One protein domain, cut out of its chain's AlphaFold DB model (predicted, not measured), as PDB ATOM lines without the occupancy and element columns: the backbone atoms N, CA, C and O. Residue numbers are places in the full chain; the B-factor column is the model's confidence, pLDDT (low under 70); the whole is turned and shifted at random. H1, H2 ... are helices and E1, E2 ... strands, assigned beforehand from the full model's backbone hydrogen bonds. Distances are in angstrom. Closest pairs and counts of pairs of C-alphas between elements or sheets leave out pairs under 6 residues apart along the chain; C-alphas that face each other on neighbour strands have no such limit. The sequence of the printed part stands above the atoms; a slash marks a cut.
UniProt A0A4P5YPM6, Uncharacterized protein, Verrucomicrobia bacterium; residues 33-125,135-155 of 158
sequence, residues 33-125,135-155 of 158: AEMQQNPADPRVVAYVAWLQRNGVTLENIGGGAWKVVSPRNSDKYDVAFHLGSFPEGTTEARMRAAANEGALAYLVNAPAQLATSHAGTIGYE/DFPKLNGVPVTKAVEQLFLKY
ATOM      1  N   ALA A  33     -31.999 -45.235  12.774       62.94
ATOM      2  CA  ALA A  33     -33.253 -44.475  12.807       62.94
ATOM      3  C   ALA A  33     -34.427 -45.260  13.424       62.94
ATOM      4  O   ALA A  33     -35.499 -44.691  13.635       62.94
ATOM      5  N   GLU A  34     -34.252 -46.558  13.687       74.50
ATOM      6  CA  GLU A  34     -35.250 -47.385  14.363       74.50
ATOM      7  C   GLU A  34     -35.151 -47.289  15.892       74.50
ATOM      8  O   GLU A  34     -36.158 -47.507  16.565       74.50
ATOM      9  N   MET A  35     -33.990 -46.934  16.457       85.25
ATOM     10  CA  MET A  35     -33.849 -46.782  17.906       85.25
ATOM     11  C   MET A  35     -34.438 -45.446  18.366       85.25
ATOM     12  O   MET A  35     -33.991 -44.373  17.964       85.25
ATOM     13  N   GLN A  36     -35.421 -45.506  19.259       87.94
ATOM     14  CA  GLN A  36     -36.094 -44.333  19.805       87.94
ATOM     15  C   GLN A  36     -35.634 -44.073  21.236       87.94
ATOM     16  O   GLN A  36     -35.877 -44.862  22.147       87.94
ATOM     17  N   GLN A  37     -35.007 -42.921  21.452       88.75
ATOM     18  CA  GLN A  37     -34.604 -42.430  22.772       88.75
ATOM     19  C   GLN A  37     -35.742 -41.640  23.441       88.75
ATOM     20  O   GLN A  37     -35.573 -40.497  23.862       88.75
ATOM     21  N   ASN A  38     -36.935 -42.240  23.499       92.50
ATOM     22  CA  ASN A  38     -38.113 -41.630  24.109       92.50
ATOM     23  C   ASN A  38     -38.235 -42.062  25.582       92.50
ATOM     24  O   ASN A  38     -38.578 -43.218  25.841       92.50
ATOM     25  N   PRO A  39     -38.015 -41.167  26.564       93.50
ATOM     26  CA  PRO A  39     -38.107 -41.532  27.975       93.50
ATOM     27  C   PRO A  39     -39.528 -41.883  28.434       93.50
ATOM     28  O   PRO A  39     -39.684 -42.515  29.475       93.50
ATOM     29  N   ALA A  40     -40.549 -41.498  27.662       95.12
ATOM     30  CA  ALA A  40     -41.945 -41.833  27.920       95.12
ATOM     31  C   ALA A  40     -42.395 -43.143  27.244       95.12
ATOM     32  O   ALA A  40     -43.558 -43.522  27.382       95.12
ATOM     33  N   ASP A  41     -41.515 -43.842  26.511       95.31
ATOM     34  CA  ASP A  41     -41.849 -45.153  25.948       95.31
ATOM     35  C   ASP A  41     -42.196 -46.137  27.086       95.31
ATOM     36  O   ASP A  41     -41.399 -46.287  28.021       95.31
ATOM     37  N   PRO A  42     -43.346 -46.839  27.028       96.00
ATOM     38  CA  PRO A  42     -43.774 -47.746  28.092       96.00
ATOM     39  C   PRO A  42     -42.732 -48.802  28.475       96.00
ATOM     40  O   PRO A  42     -42.626 -49.159  29.648       96.00
ATOM     41  N   ARG A  43     -41.919 -49.275  27.524       96.19
ATOM     42  CA  ARG A  43     -40.869 -50.275  27.773       96.19
ATOM     43  C   ARG A  43     -39.699 -49.674  28.535       96.19
ATOM     44  O   ARG A  43     -39.175 -50.321  29.444       96.19
ATOM     45  N   VAL A  44     -39.324 -48.434  28.210       96.69
ATOM     46  CA  VAL A  44     -38.302 -47.677  28.949       96.69
ATOM     47  C   VAL A  44     -38.794 -47.407  30.370       96.69
ATOM     48  O   VAL A  44     -38.092 -47.734  31.325       96.69
ATOM     49  N   VAL A  45     -40.027 -46.918  30.531       97.19
ATOM     50  CA  VAL A  45     -40.645 -46.673  31.847       97.19
ATOM     51  C   VAL A  45     -40.698 -47.956  32.683       97.19
ATOM     52  O   VAL A  45     -40.297 -47.963  33.849       97.19
ATOM     53  N   ALA A  46     -41.140 -49.070  32.094       97.81
ATOM     54  CA  ALA A  46     -41.220 -50.357  32.778       97.81
ATOM     55  C   ALA A  46     -39.839 -50.882  33.204       97.81
ATOM     56  O   ALA A  46     -39.704 -51.434  34.304       97.81
ATOM     57  N   TYR A  47     -38.816 -50.678  32.370       97.88
ATOM     58  CA  TYR A  47     -37.438 -51.036  32.685       97.88
ATOM     59  C   TYR A  47     -36.836 -50.153  33.789       97.88
ATOM     60  O   TYR A  47     -36.239 -50.676  34.729       97.88
ATOM     61  N   VAL A  48     -37.053 -48.837  33.760       97.56
ATOM     62  CA  VAL A  48     -36.609 -47.928  34.833       97.56
ATOM     63  C   VAL A  48     -37.274 -48.292  36.163       97.56
ATOM     64  O   VAL A  48     -36.600 -48.417  37.185       97.56
ATOM     65  N   ALA A  49     -38.576 -48.588  36.155       98.06
ATOM     66  CA  ALA A  49     -39.270 -49.086  37.342       98.06
ATOM     67  C   ALA A  49     -38.734 -50.457  37.806       98.06
ATOM     68  O   ALA A  49     -38.742 -50.768  38.998       98.06
ATOM     69  N   TRP A  50     -38.278 -51.310  36.881       97.50
ATOM     70  CA  TRP A  50     -37.613 -52.570  37.212       97.50
ATOM     71  C   TRP A  50     -36.270 -52.347  37.906       97.50
ATOM     72  O   TRP A  50     -36.029 -52.982  38.932       97.50
ATOM     73  N   LEU A  51     -35.445 -51.425  37.412       97.94
ATOM     74  CA  LEU A  51     -34.201 -51.036  38.075       97.94
ATOM     75  C   LEU A  51     -34.461 -50.519  39.490       97.94
ATOM     76  O   LEU A  51     -33.820 -50.988  40.430       97.94
ATOM     77  N   GLN A  52     -35.469 -49.659  39.661       97.88
ATOM     78  CA  GLN A  52     -35.817 -49.100  40.969       97.88
ATOM     79  C   GLN A  52     -36.184 -50.192  41.979       97.88
ATOM     80  O   GLN A  52     -35.681 -50.194  43.101       97.88
ATOM     81  N   ARG A  53     -36.992 -51.181  41.571       97.81
ATOM     82  CA  ARG A  53     -37.326 -52.347  42.411       97.81
ATOM     83  C   ARG A  53     -36.115 -53.217  42.761       97.81
ATOM     84  O   ARG A  53     -36.172 -53.948  43.741       97.81
ATOM     85  N   ASN A  54     -35.046 -53.144  41.974       97.75
ATOM     86  CA  ASN A  54     -33.791 -53.861  42.197       97.75
ATOM     87  C   ASN A  54     -32.697 -52.957  42.800       97.75
ATOM     88  O   ASN A  54     -31.514 -53.275  42.708       97.75
ATOM     89  N   GLY A  55     -33.083 -51.839  43.424       97.19
ATOM     90  CA  GLY A  55     -32.175 -50.986  44.192       97.19
ATOM     91  C   GLY A  55     -31.387 -49.962  43.375       97.19
ATOM     92  O   GLY A  55     -30.488 -49.337  43.928       97.19
ATOM     93  N   VAL A  56     -31.716 -49.757  42.093       98.00
ATOM     94  CA  VAL A  56     -31.092 -48.724  41.253       98.00
ATOM     95  C   VAL A  56     -32.121 -47.685  40.828       98.00
ATOM     96  O   VAL A  56     -33.041 -47.982  40.075       98.00
ATOM     97  N   THR A  57     -31.962 -46.443  41.273       98.06
ATOM     98  CA  THR A  57     -32.829 -45.328  40.860       98.06
ATOM     99  C   THR A  57     -32.142 -44.497  39.793       98.06
ATOM    100  O   THR A  57     -31.009 -44.050  39.991       98.06
ATOM    101  N   LEU A  58     -32.846 -44.276  38.683       97.06
ATOM    102  CA  LEU A  58     -32.402 -43.425  37.590       97.06
ATOM    103  C   LEU A  58     -33.268 -42.165  37.493       97.06
ATOM    104  O   LEU A  58     -34.474 -42.218  37.726       97.06
ATOM    105  N   GLU A  59     -32.658 -41.058  37.091       96.69
ATOM    106  CA  GLU A  59     -33.311 -39.792  36.761       96.69
ATOM    107  C   GLU A  59     -33.072 -39.480  35.283       96.69
ATOM    108  O   GLU A  59     -31.936 -39.542  34.810       96.69
ATOM    109  N   ASN A  60     -34.131 -39.158  34.538       96.25
ATOM    110  CA  ASN A  60     -33.971 -38.710  33.161       96.25
ATOM    111  C   ASN A  60     -33.402 -37.288  33.144       96.25
ATOM    112  O   ASN A  60     -33.952 -36.395  33.778       96.25
ATOM    113  N   ILE A  61     -32.331 -37.088  32.380       94.69
ATOM    114  CA  ILE A  61     -31.648 -35.793  32.250       94.69
ATOM    115  C   ILE A  61     -31.735 -35.234  30.817       94.69
ATOM    116  O   ILE A  61     -30.971 -34.349  30.446       94.69
ATOM    117  N   GLY A  62     -32.676 -35.737  30.007       91.69
ATOM    118  CA  GLY A  62     -32.890 -35.334  28.612       91.69
ATOM    119  C   GLY A  62     -32.078 -36.137  27.584       91.69
ATOM    120  O   GLY A  62     -31.170 -36.885  27.926       91.69
ATOM    121  N   GLY A  63     -32.447 -36.032  26.301       86.19
ATOM    122  CA  GLY A  63     -31.697 -36.641  25.185       86.19
ATOM    123  C   GLY A  63     -31.525 -38.167  25.262       86.19
ATOM    124  O   GLY A  63     -30.502 -38.699  24.839       86.19
ATOM    125  N   GLY A  64     -32.475 -38.874  25.885       88.25
ATOM    126  CA  GLY A  64     -32.366 -40.314  26.137       88.25
ATOM    127  C   GLY A  64     -31.384 -40.711  27.240       88.25
ATOM    128  O   GLY A  64     -31.237 -41.906  27.487       88.25
ATOM    129  N   ALA A  65     -30.730 -39.751  27.898       92.75
ATOM    130  CA  ALA A  65     -29.781 -39.995  28.972       92.75
ATOM    131  C   ALA A  65     -30.477 -40.117  30.337       92.75
ATOM    132  O   ALA A  65     -31.414 -39.385  30.673       92.75
ATOM    133  N   TRP A  66     -29.982 -41.058  31.134       96.00
ATOM    134  CA  TRP A  66     -30.491 -41.428  32.446       96.00
ATOM    135  C   TRP A  66     -29.342 -41.497  33.443       96.00
ATOM    136  O   TRP A  66     -28.452 -42.338  33.324       96.00
ATOM    137  N   LYS A  67     -29.376 -40.612  34.432       95.69
ATOM    138  CA  LYS A  67     -28.389 -40.497  35.502       95.69
ATOM    139  C   LYS A  67     -28.726 -41.446  36.645       95.69
ATOM    140  O   LYS A  67     -29.875 -41.514  37.069       95.69
ATOM    141  N   VAL A  68     -27.731 -42.125  37.200       96.44
ATOM    142  CA  VAL A  68     -27.874 -42.897  38.439       96.44
ATOM    143  C   VAL A  68     -27.951 -41.948  39.631       96.44
ATOM    144  O   VAL A  68     -26.989 -41.244  39.925       96.44
ATOM    145  N   VAL A  69     -29.072 -41.979  40.349       96.00
ATOM    146  CA  VAL A  69     -29.275 -41.219  41.595       96.00
ATOM    147  C   VAL A  69     -28.992 -42.083  42.822       96.00
ATOM    148  O   VAL A  69     -28.453 -41.601  43.816       96.00
ATOM    149  N   SER A  70     -29.334 -43.372  42.760       96.19
ATOM    150  CA  SER A  70     -29.099 -44.319  43.851       96.19
ATOM    151  C   SER A  70     -28.704 -45.698  43.308       96.19
ATOM    152  O   SER A  70     -29.352 -46.150  42.361       96.19
ATOM    153  N   PRO A  71     -27.689 -46.372  43.881       94.31
ATOM    154  CA  PRO A  71     -26.776 -45.846  44.897       94.31
ATOM    155  C   PRO A  71     -25.915 -44.703  44.338       94.31
ATOM    156  O   PRO A  71     -25.543 -44.707  43.162       94.31
ATOM    157  N   ARG A  72     -25.593 -43.720  45.187       89.00
ATOM    158  CA  ARG A  72     -24.657 -42.651  44.820       89.00
ATOM    159  C   ARG A  72     -23.255 -43.243  44.663       89.00
ATOM    160  O   ARG A  72     -22.804 -43.984  45.532       89.00
ATOM    161  N   ASN A  73     -22.580 -42.918  43.560       83.31
ATOM    162  CA  ASN A  73     -21.286 -43.522  43.212       83.31
ATOM    163  C   ASN A  73     -20.085 -42.648  43.571       83.31
ATOM    164  O   ASN A  73     -19.007 -43.174  43.826       83.31
ATOM    165  N   SER A  74     -20.249 -41.327  43.529       85.50
ATOM    166  CA  SER A  74     -19.173 -40.358  43.713       85.50
ATOM    167  C   SER A  74     -19.752 -38.984  44.051       85.50
ATOM    168  O   SER A  74     -20.906 -38.688  43.732       85.50
ATOM    169  N   ASP A  75     -18.932 -38.144  44.680       83.88
ATOM    170  CA  ASP A  75     -19.201 -36.714  44.866       83.88
ATOM    171  C   ASP A  75     -18.604 -35.855  43.739       83.88
ATOM    172  O   ASP A  75     -18.846 -34.654  43.688       83.88
ATOM    173  N   LYS A  76     -17.818 -36.453  42.833       82.06
ATOM    174  CA  LYS A  76     -17.080 -35.742  41.772       82.06
ATOM    175  C   LYS A  76     -17.684 -35.898  40.378       82.06
ATOM    176  O   LYS A  76     -17.416 -35.084  39.497       82.06
ATOM    177  N   TYR A  77     -18.450 -36.960  40.166       86.62
ATOM    178  CA  TYR A  77     -19.061 -37.270  38.883       86.62
ATOM    179  C   TYR A  77     -20.349 -38.059  39.085       86.62
ATOM    180  O   TYR A  77     -20.489 -38.822  40.043       86.62
ATOM    181  N   ASP A  78     -21.240 -37.932  38.113       90.88
ATOM    182  CA  ASP A  78     -22.415 -38.770  37.977       90.88
ATOM    183  C   ASP A  78     -22.158 -39.891  36.964       90.88
ATOM    184  O   ASP A  78     -21.356 -39.759  36.037       90.88
ATOM    185  N   VAL A  79     -22.853 -41.013  37.144       93.25
ATOM    186  CA  VAL A  79     -22.869 -42.126  36.186       93.25
ATOM    187  C   VAL A  79     -24.158 -42.032  35.384       93.25
ATOM    188  O   VAL A  79     -25.226 -41.899  35.981       93.25
ATOM    189  N   ALA A  80     -24.079 -42.129  34.060       94.31
ATOM    190  CA  ALA A  80     -25.252 -42.071  33.196       94.31
ATOM    191  C   ALA A  80     -25.235 -43.132  32.093       94.31
ATOM    192  O   ALA A  80     -24.184 -43.647  31.715       94.31
ATOM    193  N   PHE A  81     -26.422 -43.435  31.573       94.44
ATOM    194  CA  PHE A  81     -26.656 -44.367  30.471       94.44
ATOM    195  C   PHE A  81     -27.615 -43.739  29.469       94.44
ATOM    196  O   PHE A  81     -28.539 -43.032  29.866       94.44
ATOM    197  N   HIS A  82     -27.465 -44.049  28.186       93.50
ATOM    198  CA  HIS A  82     -28.517 -43.799  27.208       93.50
ATOM    199  C   HIS A  82     -29.418 -45.022  27.111       93.50
ATOM    200  O   HIS A  82     -28.927 -46.131  26.916       93.50
ATOM    201  N   LEU A  83     -30.729 -44.817  27.222       94.31
ATOM    202  CA  LEU A  83     -31.730 -45.865  27.034       94.31
ATOM    203  C   LEU A  83     -32.535 -45.583  25.770       94.31
ATOM    204  O   LEU A  83     -32.975 -44.455  25.539       94.31
ATOM    205  N   GLY A  84     -32.752 -46.627  24.977       93.00
ATOM    206  CA  GLY A  84     -33.594 -46.581  23.791       93.00
ATOM    207  C   GLY A  84     -34.473 -47.818  23.674       93.00
ATOM    208  O   GLY A  84     -34.138 -48.891  24.181       93.00
ATOM    209  N   SER A  85     -35.600 -47.664  22.993       94.75
ATOM    210  CA  SER A  85     -36.494 -48.752  22.602       94.75
ATOM    211  C   SER A  85     -36.491 -48.935  21.084       94.75
ATOM    212  O   SER A  85     -36.115 -48.038  20.329       94.75
ATOM    213  N   PHE A  86     -36.914 -50.110  20.631       93.75
ATOM    214  CA  PHE A  86     -37.109 -50.430  19.216       93.75
ATOM    215  C   PHE A  86     -38.580 -50.707  18.939       93.75
ATOM    216  O   PHE A  86     -39.267 -51.153  19.846       93.75
ATOM    217  N   PRO A  87     -39.106 -50.472  17.729       92.62
ATOM    218  CA  PRO A  87     -40.459 -50.872  17.365       92.62
ATOM    219  C   PRO A  87     -40.751 -52.355  17.628       92.62
ATOM    220  O   PRO A  87     -39.853 -53.203  17.624       92.62
ATOM    221  N   GLU A  88     -42.031 -52.673  17.813       90.88
ATOM    222  CA  GLU A  88     -42.448 -54.066  17.907       90.88
ATOM    223  C   GLU A  88     -42.113 -54.850  16.638       90.88
ATOM    224  O   GLU A  88     -42.308 -54.379  15.519       90.88
ATOM    225  N   GLY A  89     -41.576 -56.056  16.823       89.00
ATOM    226  CA  GLY A  89     -41.172 -56.928  15.721       89.00
ATOM    227  C   GLY A  89     -39.797 -56.616  15.122       89.00
ATOM    228  O   GLY A  89     -39.358 -57.356  14.238       89.00
ATOM    229  N   THR A  90     -39.075 -55.591  15.599       91.62
ATOM    230  CA  THR A  90     -37.670 -55.398  15.212       91.62
ATOM    231  C   THR A  90     -36.854 -56.621  15.634       91.62
ATOM    232  O   THR A  90     -36.849 -57.026  16.797       91.62
ATOM    233  N   THR A  91     -36.159 -57.236  14.678       93.50
ATOM    234  CA  THR A  91     -35.361 -58.437  14.943       93.50
ATOM    235  C   THR A  91     -34.101 -58.092  15.732       93.50
ATOM    236  O   THR A  91     -33.536 -57.009  15.576       93.50
ATOM    237  N   GLU A  92     -33.591 -59.040  16.522       93.44
ATOM    238  CA  GLU A  92     -32.346 -58.850  17.278       93.44
ATOM    239  C   GLU A  92     -31.177 -58.415  16.380       93.44
ATOM    240  O   GLU A  92     -30.406 -57.528  16.746       93.44
ATOM    241  N   ALA A  93     -31.067 -58.996  15.182       91.50
ATOM    242  CA  ALA A  93     -30.037 -58.627  14.216       91.50
ATOM    243  C   ALA A  93     -30.128 -57.143  13.817       91.50
ATOM    244  O   ALA A  93     -29.104 -56.462  13.771       91.50
ATOM    245  N   ARG A  94     -31.343 -56.620  13.592       90.06
ATOM    246  CA  ARG A  94     -31.547 -55.196  13.285       90.06
ATOM    247  C   ARG A  94     -31.274 -54.303  14.485       90.06
ATOM    248  O   ARG A  94     -30.611 -53.286  14.324       90.06
ATOM    249  N   MET A  95     -31.701 -54.708  15.681       92.00
ATOM    250  CA  MET A  95     -31.396 -53.969  16.911       92.00
ATOM    251  C   MET A  95     -29.885 -53.839  17.125       92.00
ATOM    252  O   MET A  95     -29.398 -52.759  17.439       92.00
ATOM    253  N   ARG A  96     -29.129 -54.927  16.920       90.56
ATOM    254  CA  ARG A  96     -27.660 -54.926  17.024       90.56
ATOM    255  C   ARG A  96     -27.009 -54.059  15.950       90.56
ATOM    256  O   ARG A  96     -26.081 -53.324  16.266       90.56
ATOM    257  N   ALA A  97     -27.495 -54.113  14.711       88.94
ATOM    258  CA  ALA A  97     -27.005 -53.243  13.643       88.94
ATOM    259  C   ALA A  97     -27.220 -51.757  13.987       88.94
ATOM    260  O   ALA A  97     -26.274 -50.976  13.944       88.94
ATOM    261  N   ALA A  98     -28.426 -51.397  14.432       87.12
ATOM    262  CA  ALA A  98     -28.775 -50.043  14.856       87.12
ATOM    263  C   ALA A  98     -27.913 -49.544  16.024       87.12
ATOM    264  O   ALA A  98     -27.404 -48.426  16.002       87.12
ATOM    265  N   ALA A  99     -27.728 -50.397  17.031       83.94
ATOM    266  CA  ALA A  99     -26.859 -50.155  18.177       83.94
ATOM    267  C   ALA A  99     -25.404 -49.879  17.756       83.94
ATOM    268  O   ALA A  99     -24.781 -48.959  18.276       83.94
ATOM    269  N   ASN A 100     -24.874 -50.638  16.793       82.94
ATOM    270  CA  ASN A 100     -23.497 -50.488  16.321       82.94
ATOM    271  C   ASN A 100     -23.281 -49.228  15.467       82.94
ATOM    272  O   ASN A 100     -22.189 -48.664  15.481       82.94
ATOM    273  N   GLU A 101     -24.300 -48.771  14.736       80.88
ATOM    274  CA  GLU A 101     -24.240 -47.538  13.936       80.88
ATOM    275  C   GLU A 101     -24.193 -46.269  14.807       80.88
ATOM    276  O   GLU A 101     -23.621 -45.260  14.404       80.88
ATOM    277  N   GLY A 102     -24.762 -46.316  16.016       66.88
ATOM    278  CA  GLY A 102     -24.962 -45.155  16.890       66.88
ATOM    279  C   GLY A 102     -23.744 -44.638  17.664       66.88
ATOM    280  O   GLY A 102     -23.929 -43.800  18.543       66.88
ATOM    281  N   ALA A 103     -22.532 -45.137  17.390       59.12
ATOM    282  CA  ALA A 103     -21.244 -44.760  18.007       59.12
ATOM    283  C   ALA A 103     -21.108 -44.917  19.541       59.12
ATOM    284  O   ALA A 103     -20.001 -44.868  20.072       59.12
ATOM    285  N   LEU A 104     -22.198 -45.153  20.264       63.53
ATOM    286  CA  LEU A 104     -22.202 -45.507  21.676       63.53
ATOM    287  C   LEU A 104     -22.273 -47.030  21.731       63.53
ATOM    288  O   LEU A 104     -23.215 -47.613  21.215       63.53
ATOM    289  N   ALA A 105     -21.274 -47.711  22.280       74.25
ATOM    290  CA  ALA A 105     -21.330 -49.167  22.366       74.25
ATOM    291  C   ALA A 105     -22.550 -49.580  23.225       74.25
ATOM    292  O   ALA A 105     -22.614 -49.306  24.425       74.25
ATOM    293  N   TYR A 106     -23.566 -50.143  22.564       83.25
ATOM    294  CA  TYR A 106     -24.871 -50.471  23.136       83.25
ATOM    295  C   TYR A 106     -24.971 -51.972  23.432       83.25
ATOM    296  O   TYR A 106     -24.637 -52.823  22.604       83.25
ATOM    297  N   LEU A 107     -25.528 -52.306  24.592       92.50
ATOM    298  CA  LEU A 107     -26.070 -53.625  24.894       92.50
ATOM    299  C   LEU A 107     -27.508 -53.709  24.380       92.50
ATOM    300  O   LEU A 107     -28.304 -52.796  24.590       92.50
ATOM    301  N   VAL A 108     -27.860 -54.833  23.755       94.50
ATOM    302  CA  VAL A 108     -29.201 -55.098  23.212       94.50
ATOM    303  C   VAL A 108     -29.923 -56.145  24.057       94.50
ATOM    304  O   VAL A 108     -29.370 -57.207  24.342       94.50
ATOM    305  N   ASN A 109     -31.177 -55.863  24.412       96.56
ATOM    306  CA  ASN A 109     -32.114 -56.807  25.016       96.56
ATOM    307  C   ASN A 109     -33.296 -57.012  24.062       96.56
ATOM    308  O   ASN A 109     -34.287 -56.281  24.108       96.56
ATOM    309  N   ALA A 110     -33.164 -58.003  23.178       94.81
ATOM    310  CA  ALA A 110     -34.146 -58.275  22.133       94.81
ATOM    311  C   ALA A 110     -35.538 -58.671  22.653       94.81
ATOM    312  O   ALA A 110     -36.509 -58.096  22.164       94.81
ATOM    313  N   PRO A 111     -35.681 -59.551  23.670       95.12
ATOM    314  CA  PRO A 111     -36.992 -59.860  24.242       95.12
ATOM    315  C   PRO A 111     -37.758 -58.627  24.738       95.12
ATOM    316  O   PRO A 111     -38.968 -58.554  24.569       95.12
ATOM    317  N   ALA A 112     -37.054 -57.652  25.321       96.75
ATOM    318  CA  ALA A 112     -37.661 -56.417  25.813       96.75
ATOM    319  C   ALA A 112     -37.738 -55.297  24.759       96.75
ATOM    320  O   ALA A 112     -38.291 -54.239  25.052       96.75
ATOM    321  N   GLN A 113     -37.163 -55.499  23.569       96.12
ATOM    322  CA  GLN A 113     -36.986 -54.478  22.530       96.12
ATOM    323  C   GLN A 113     -36.309 -53.198  23.045       96.12
ATOM    324  O   GLN A 113     -36.717 -52.082  22.724       96.12
ATOM    325  N   LEU A 114     -35.258 -53.361  23.851       95.94
ATOM    326  CA  LEU A 114     -34.494 -52.255  24.430       95.94
ATOM    327  C   LEU A 114     -33.019 -52.308  24.016       95.94
ATOM    328  O   LEU A 114     -32.465 -53.383  23.768       95.94
ATOM    329  N   ALA A 115     -32.369 -51.147  24.030       95.12
ATOM    330  CA  ALA A 115     -30.917 -51.007  24.091       95.12
ATOM    331  C   ALA A 115     -30.511 -50.040  25.210       95.12
ATOM    332  O   ALA A 115     -31.224 -49.084  25.520       95.12
ATOM    333  N   THR A 116     -29.346 -50.290  25.803       94.50
ATOM    334  CA  THR A 116     -28.686 -49.376  26.741       94.50
ATOM    335  C   THR A 116     -27.252 -49.153  26.308       94.50
ATOM    336  O   THR A 116     -26.591 -50.108  25.905       94.50
ATOM    337  N   SER A 117     -26.752 -47.921  26.363       92.38
ATOM    338  CA  SER A 117     -25.317 -47.696  26.189       92.38
ATOM    339  C   SER A 117     -24.567 -48.343  27.352       92.38
ATOM    340  O   SER A 117     -25.147 -48.590  28.417       92.38
ATOM    341  N   HIS A 118     -23.263 -48.551  27.196       90.56
ATOM    342  CA  HIS A 118     -22.396 -48.641  28.368       90.56
ATOM    343  C   HIS A 118     -22.481 -47.353  29.196       90.56
ATOM    344  O   HIS A 118     -22.895 -46.295  28.707       90.56
ATOM    345  N   ALA A 119     -22.100 -47.460  30.466       90.94
ATOM    346  CA  ALA A 119     -22.032 -46.307  31.350       90.94
ATOM    347  C   ALA A 119     -21.087 -45.233  30.785       90.94
ATOM    348  O   ALA A 119     -20.014 -45.559  30.275       90.94
ATOM    349  N   GLY A 120     -21.465 -43.969  30.951       89.31
ATOM    350  CA  GLY A 120     -20.609 -42.791  30.809       89.31
ATOM    351  C   GLY A 120     -20.498 -42.031  32.135       89.31
ATOM    352  O   GLY A 120     -21.303 -42.242  33.048       89.31
ATOM    353  N   THR A 121     -19.507 -41.145  32.247       86.88
ATOM    354  CA  THR A 121     -19.414 -40.171  33.341       86.88
ATOM    355  C   THR A 121     -19.906 -38.808  32.880       86.88
ATOM    356  O   THR A 121     -19.594 -38.354  31.783       86.88
ATOM    357  N   ILE A 122     -20.646 -38.130  33.752       82.38
ATOM    358  CA  ILE A 122     -20.984 -36.717  33.602       82.38
ATOM    359  C   ILE A 122     -20.281 -35.993  34.745       82.38
ATOM    360  O   ILE A 122     -20.554 -36.247  35.917       82.38
ATOM    361  N   GLY A 123     -19.300 -35.153  34.419       68.38
ATOM    362  CA  GLY A 123     -18.609 -34.349  35.424       68.38
ATOM    363  C   GLY A 123     -19.456 -33.153  35.856       68.38
ATOM    364  O   GLY A 123     -20.155 -32.567  35.034       68.38
ATOM    365  N   TYR A 124     -19.345 -32.731  37.118       62.25
ATOM    366  CA  TYR A 124     -19.891 -31.436  37.534       62.25
ATOM    367  C   TYR A 124     -19.078 -30.318  36.865       62.25
ATOM    368  O   TYR A 124     -17.844 -30.332  36.927       62.25
ATOM    369  N   GLU A 125     -19.757 -29.375  36.212       53.56
ATOM    370  CA  GLU A 125     -19.198 -28.307  35.360       53.56
ATOM    371  C   GLU A 125     -18.422 -27.214  36.139       53.56
ATOM    372  O   GLU A 125     -18.133 -26.149  35.605       53.56
ATOM    373  N   ASP A 135      -8.681 -38.164  35.370       64.88
ATOM    374  CA  ASP A 135      -9.554 -37.708  36.461       64.88
ATOM    375  C   ASP A 135     -10.872 -38.496  36.552       64.88
ATOM    376  O   ASP A 135     -11.582 -38.418  37.564       64.88
ATOM    377  N   PHE A 136     -11.208 -39.280  35.519       65.06
ATOM    378  CA  PHE A 136     -12.384 -40.142  35.516       65.06
ATOM    379  C   PHE A 136     -11.990 -41.606  35.708       65.06
ATOM    380  O   PHE A 136     -11.144 -42.140  34.988       65.06
ATOM    381  N   PRO A 137     -12.623 -42.318  36.658       73.94
ATOM    382  CA  PRO A 137     -12.322 -43.721  36.833       73.94
ATOM    383  C   PRO A 137     -12.777 -44.499  35.606       73.94
ATOM    384  O   PRO A 137     -13.830 -44.236  35.019       73.94
ATOM    385  N   LYS A 138     -12.024 -45.551  35.286       78.56
ATOM    386  CA  LYS A 138     -12.493 -46.560  34.341       78.56
ATOM    387  C   LYS A 138     -13.822 -47.121  34.856       78.56
ATOM    388  O   LYS A 138     -13.887 -47.746  35.916       78.56
ATOM    389  N   LEU A 139     -14.893 -46.893  34.100       79.06
ATOM    390  CA  LEU A 139     -16.264 -47.201  34.520       79.06
ATOM    391  C   LEU A 139     -16.530 -48.695  34.736       79.06
ATOM    392  O   LEU A 139     -17.456 -49.057  35.460       79.06
ATOM    393  N   ASN A 140     -15.683 -49.567  34.187       73.12
ATOM    394  CA  ASN A 140     -15.701 -51.008  34.448       73.12
ATOM    395  C   ASN A 140     -15.365 -51.381  35.912       73.12
ATOM    396  O   ASN A 140     -15.611 -52.520  36.322       73.12
ATOM    397  N   GLY A 141     -14.822 -50.445  36.699       77.25
ATOM    398  CA  GLY A 141     -14.568 -50.588  38.134       77.25
ATOM    399  C   GLY A 141     -15.696 -50.082  39.038       77.25
ATOM    400  O   GLY A 141     -15.675 -50.369  40.232       77.25
ATOM    401  N   VAL A 142     -16.689 -49.361  38.504       84.38
ATOM    402  CA  VAL A 142     -17.776 -48.774  39.303       84.38
ATOM    403  C   VAL A 142     -18.884 -49.820  39.520       84.38
ATOM    404  O   VAL A 142     -19.490 -50.256  38.546       84.38
ATOM    405  N   PRO A 143     -19.209 -50.241  40.758       88.69
ATOM    406  CA  PRO A 143     -20.123 -51.370  40.984       88.69
ATOM    407  C   PRO A 143     -21.513 -51.217  40.357       88.69
ATOM    408  O   PRO A 143     -22.064 -52.194  39.842       88.69
ATOM    409  N   VAL A 144     -22.075 -50.000  40.351       92.12
ATOM    410  CA  VAL A 144     -23.416 -49.778  39.792       92.12
ATOM    411  C   VAL A 144     -23.476 -50.027  38.286       92.12
ATOM    412  O   VAL A 144     -24.528 -50.412  37.786       92.12
ATOM    413  N   THR A 145     -22.371 -49.845  37.551       92.62
ATOM    414  CA  THR A 145     -22.372 -49.987  36.088       92.62
ATOM    415  C   THR A 145     -22.623 -51.435  35.704       92.62
ATOM    416  O   THR A 145     -23.588 -51.736  35.004       92.62
ATOM    417  N   LYS A 146     -21.857 -52.352  36.299       92.00
ATOM    418  CA  LYS A 146     -22.055 -53.799  36.154       92.00
ATOM    419  C   LYS A 146     -23.430 -54.245  36.643       92.00
ATOM    420  O   LYS A 146     -24.042 -55.104  36.013       92.00
ATOM    421  N   ALA A 147     -23.922 -53.678  37.746       93.88
ATOM    422  CA  ALA A 147     -25.246 -54.014  38.264       93.88
ATOM    423  C   ALA A 147     -26.356 -53.648  37.263       93.88
ATOM    424  O   ALA A 147     -27.212 -54.484  36.976       93.88
ATOM    425  N   VAL A 148     -26.312 -52.442  36.682       94.94
ATOM    426  CA  VAL A 148     -27.272 -51.995  35.661       94.94
ATOM    427  C   VAL A 148     -27.202 -52.872  34.417       94.94
ATOM    428  O   VAL A 148     -28.241 -53.342  33.964       94.94
ATOM    429  N   GLU A 149     -26.011 -53.169  33.895       94.19
ATOM    430  CA  GLU A 149     -25.857 -54.036  32.716       94.19
ATOM    431  C   GLU A 149     -26.393 -55.457  32.965       94.19
ATOM    432  O   GLU A 149     -27.095 -56.032  32.131       94.19
ATOM    433  N   GLN A 150     -26.135 -56.034  34.141       95.56
ATOM    434  CA  GLN A 150     -26.674 -57.348  34.499       95.56
ATOM    435  C   GLN A 150     -28.197 -57.331  34.656       95.56
ATOM    436  O   GLN A 150     -28.873 -58.264  34.214       95.56
ATOM    437  N   LEU A 151     -28.753 -56.295  35.289       96.81
ATOM    438  CA  LEU A 151     -30.201 -56.126  35.419       96.81
ATOM    439  C   LEU A 151     -30.863 -55.907  34.056       96.81
ATOM    440  O   LEU A 151     -31.939 -56.461  33.823       96.81
ATOM    441  N   PHE A 152     -30.197 -55.183  33.155       97.00
ATOM    442  CA  PHE A 152     -30.619 -54.990  31.772       97.00
ATOM    443  C   PHE A 152     -30.770 -56.325  31.052       97.00
ATOM    444  O   PHE A 152     -31.836 -56.609  30.517       97.00
ATOM    445  N   LEU A 153     -29.749 -57.184  31.095       95.12
ATOM    446  CA  LEU A 153     -29.771 -58.492  30.428       95.12
ATOM    447  C   LEU A 153     -30.783 -59.474  31.048       95.12
ATOM    448  O   LEU A 153     -31.290 -60.371  30.368       95.12
ATOM    449  N   LYS A 154     -31.089 -59.322  32.343       96.69
ATOM    450  CA  LYS A 154     -32.081 -60.147  33.052       96.69
ATOM    451  C   LYS A 154     -33.522 -59.731  32.769       96.69
ATOM    452  O   LYS A 154     -34.408 -60.582  32.853       96.69
ATOM    453  N   TYR A 155     -33.770 -58.461  32.458       97.44
ATOM    454  CA  TYR A 155     -35.112 -57.955  32.183       97.44
ATOM    455  C   TYR A 155     -35.723 -58.652  30.957       97.44
ATOM    456  O   TYR A 155     -35.038 -58.875  29.963       97.44
TER     457      TYR A 155
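What this domain is: This is residues 33 to 125 and 135 to 155 of the 158 residues of an uncharacterized protein of Verrucomicrobia bacterium (UniProt A0A4P5YPM6). A strongly twisted sheet is built round the long strand E3, with the hairpin E1 and E2 along one side of it and E5 and E6 end to end along the other; E4 adds an edge beyond E5. H2 packs on one face at the E4 and E5 end, H3 packs on the opposite face, and H1 packs on E1 and E3 and meets H3 at a steep tilt. The printed part has 114 residues, with three named helices and six named strands; along the chain H1 comes first, then the strands E1, E2 and E3, then H2, then the strands E4, E5 and E6, and last H3; the class is mixed, helices and strands, and the sheet is branched, with the neighbour pairs E1 and E2, E2 and E3, E3 and E5, E3 and E6, and E4 and E5, each antiparallel. The whole is compact, with a radius of gyration of the C-alphas of 13.5 A and spans of 42 by 29 by 23 A.

Where its parts are: H1, residues 42 to 53, begins at C-alpha 42 (-43.774, -47.746, 28.092) and is 16.4 A long. E1 is residues 57 to 60, E2 residues 65 to 70 with 15.5 A, and E3 residues 77 to 85 with 26.5 A, ending at C-alpha 85 (-36.494, -48.752, 22.602). H2 is residues 92 to 101, 14.3 A. E4, E5 and E6 are residues 106 to 109, 114 to 117 and 120 to 123. H3, residues 143 to 154, 16.8 A, ends at C-alpha 154 (-32.081, -60.147, 33.052).

How they stand to each other: E1, E2 and E3 form a meander, each strand the antiparallel neighbour of the one before; N 59 and O 67 are 2.8 A apart, N 66 and O 81 2.8 A. On the other side of E3 from E2 lie E6, with N 78 and O 122 at 2.9 A, and E5, with N 84 and O 115 at 2.9 A. E5 runs on into E6 at 52 degrees. E4 and E5 form a hairpin, with N 107 and O 116 at 2.8 A. H2 is on the sheet at a height of 8.9 A, along E4 at 13 degrees on the local plane; their closest C-alphas, of Ala 99 and Tyr 106, are 5.4 A apart. H3 is on the opposite face, at a height of 7.4 A; its closest C-alpha to E4 is that of Leu 153, 6.1 A from Asn 109. H1 is on the sheet at a height of 6.9 A, with the C-alphas of Leu 51 and Thr 57 the closest to E1, at 6.5 A. H1, with residues 47 to 51 alone, and H3 only just touch, with 3 pairs of C-alphas within 8 A, the closest Leu 51 and Leu 151 at 7.0 A; their lines stand at a steep tilt of 52 degrees, opposite ways. H2 is apart from H1 and H3. In H1, H2 and H3 every O i to N i+4 pair is within hydrogen-bond range.

The domain as a whole: The two C-alphas farthest apart, of Gly 89 and Asp 135, are 42.4 A apart. Residues 126 to 134, in the link from E6 to H3, are not printed; C-alphas 125 and 135 are 13.5 A apart across the cut. Of the links printed whole, none is long. The mean pLDDT of the printed part is 89.3; it is under 70 at residue 33 and residues 102 to 104, 123 to 125 and 135 to 136.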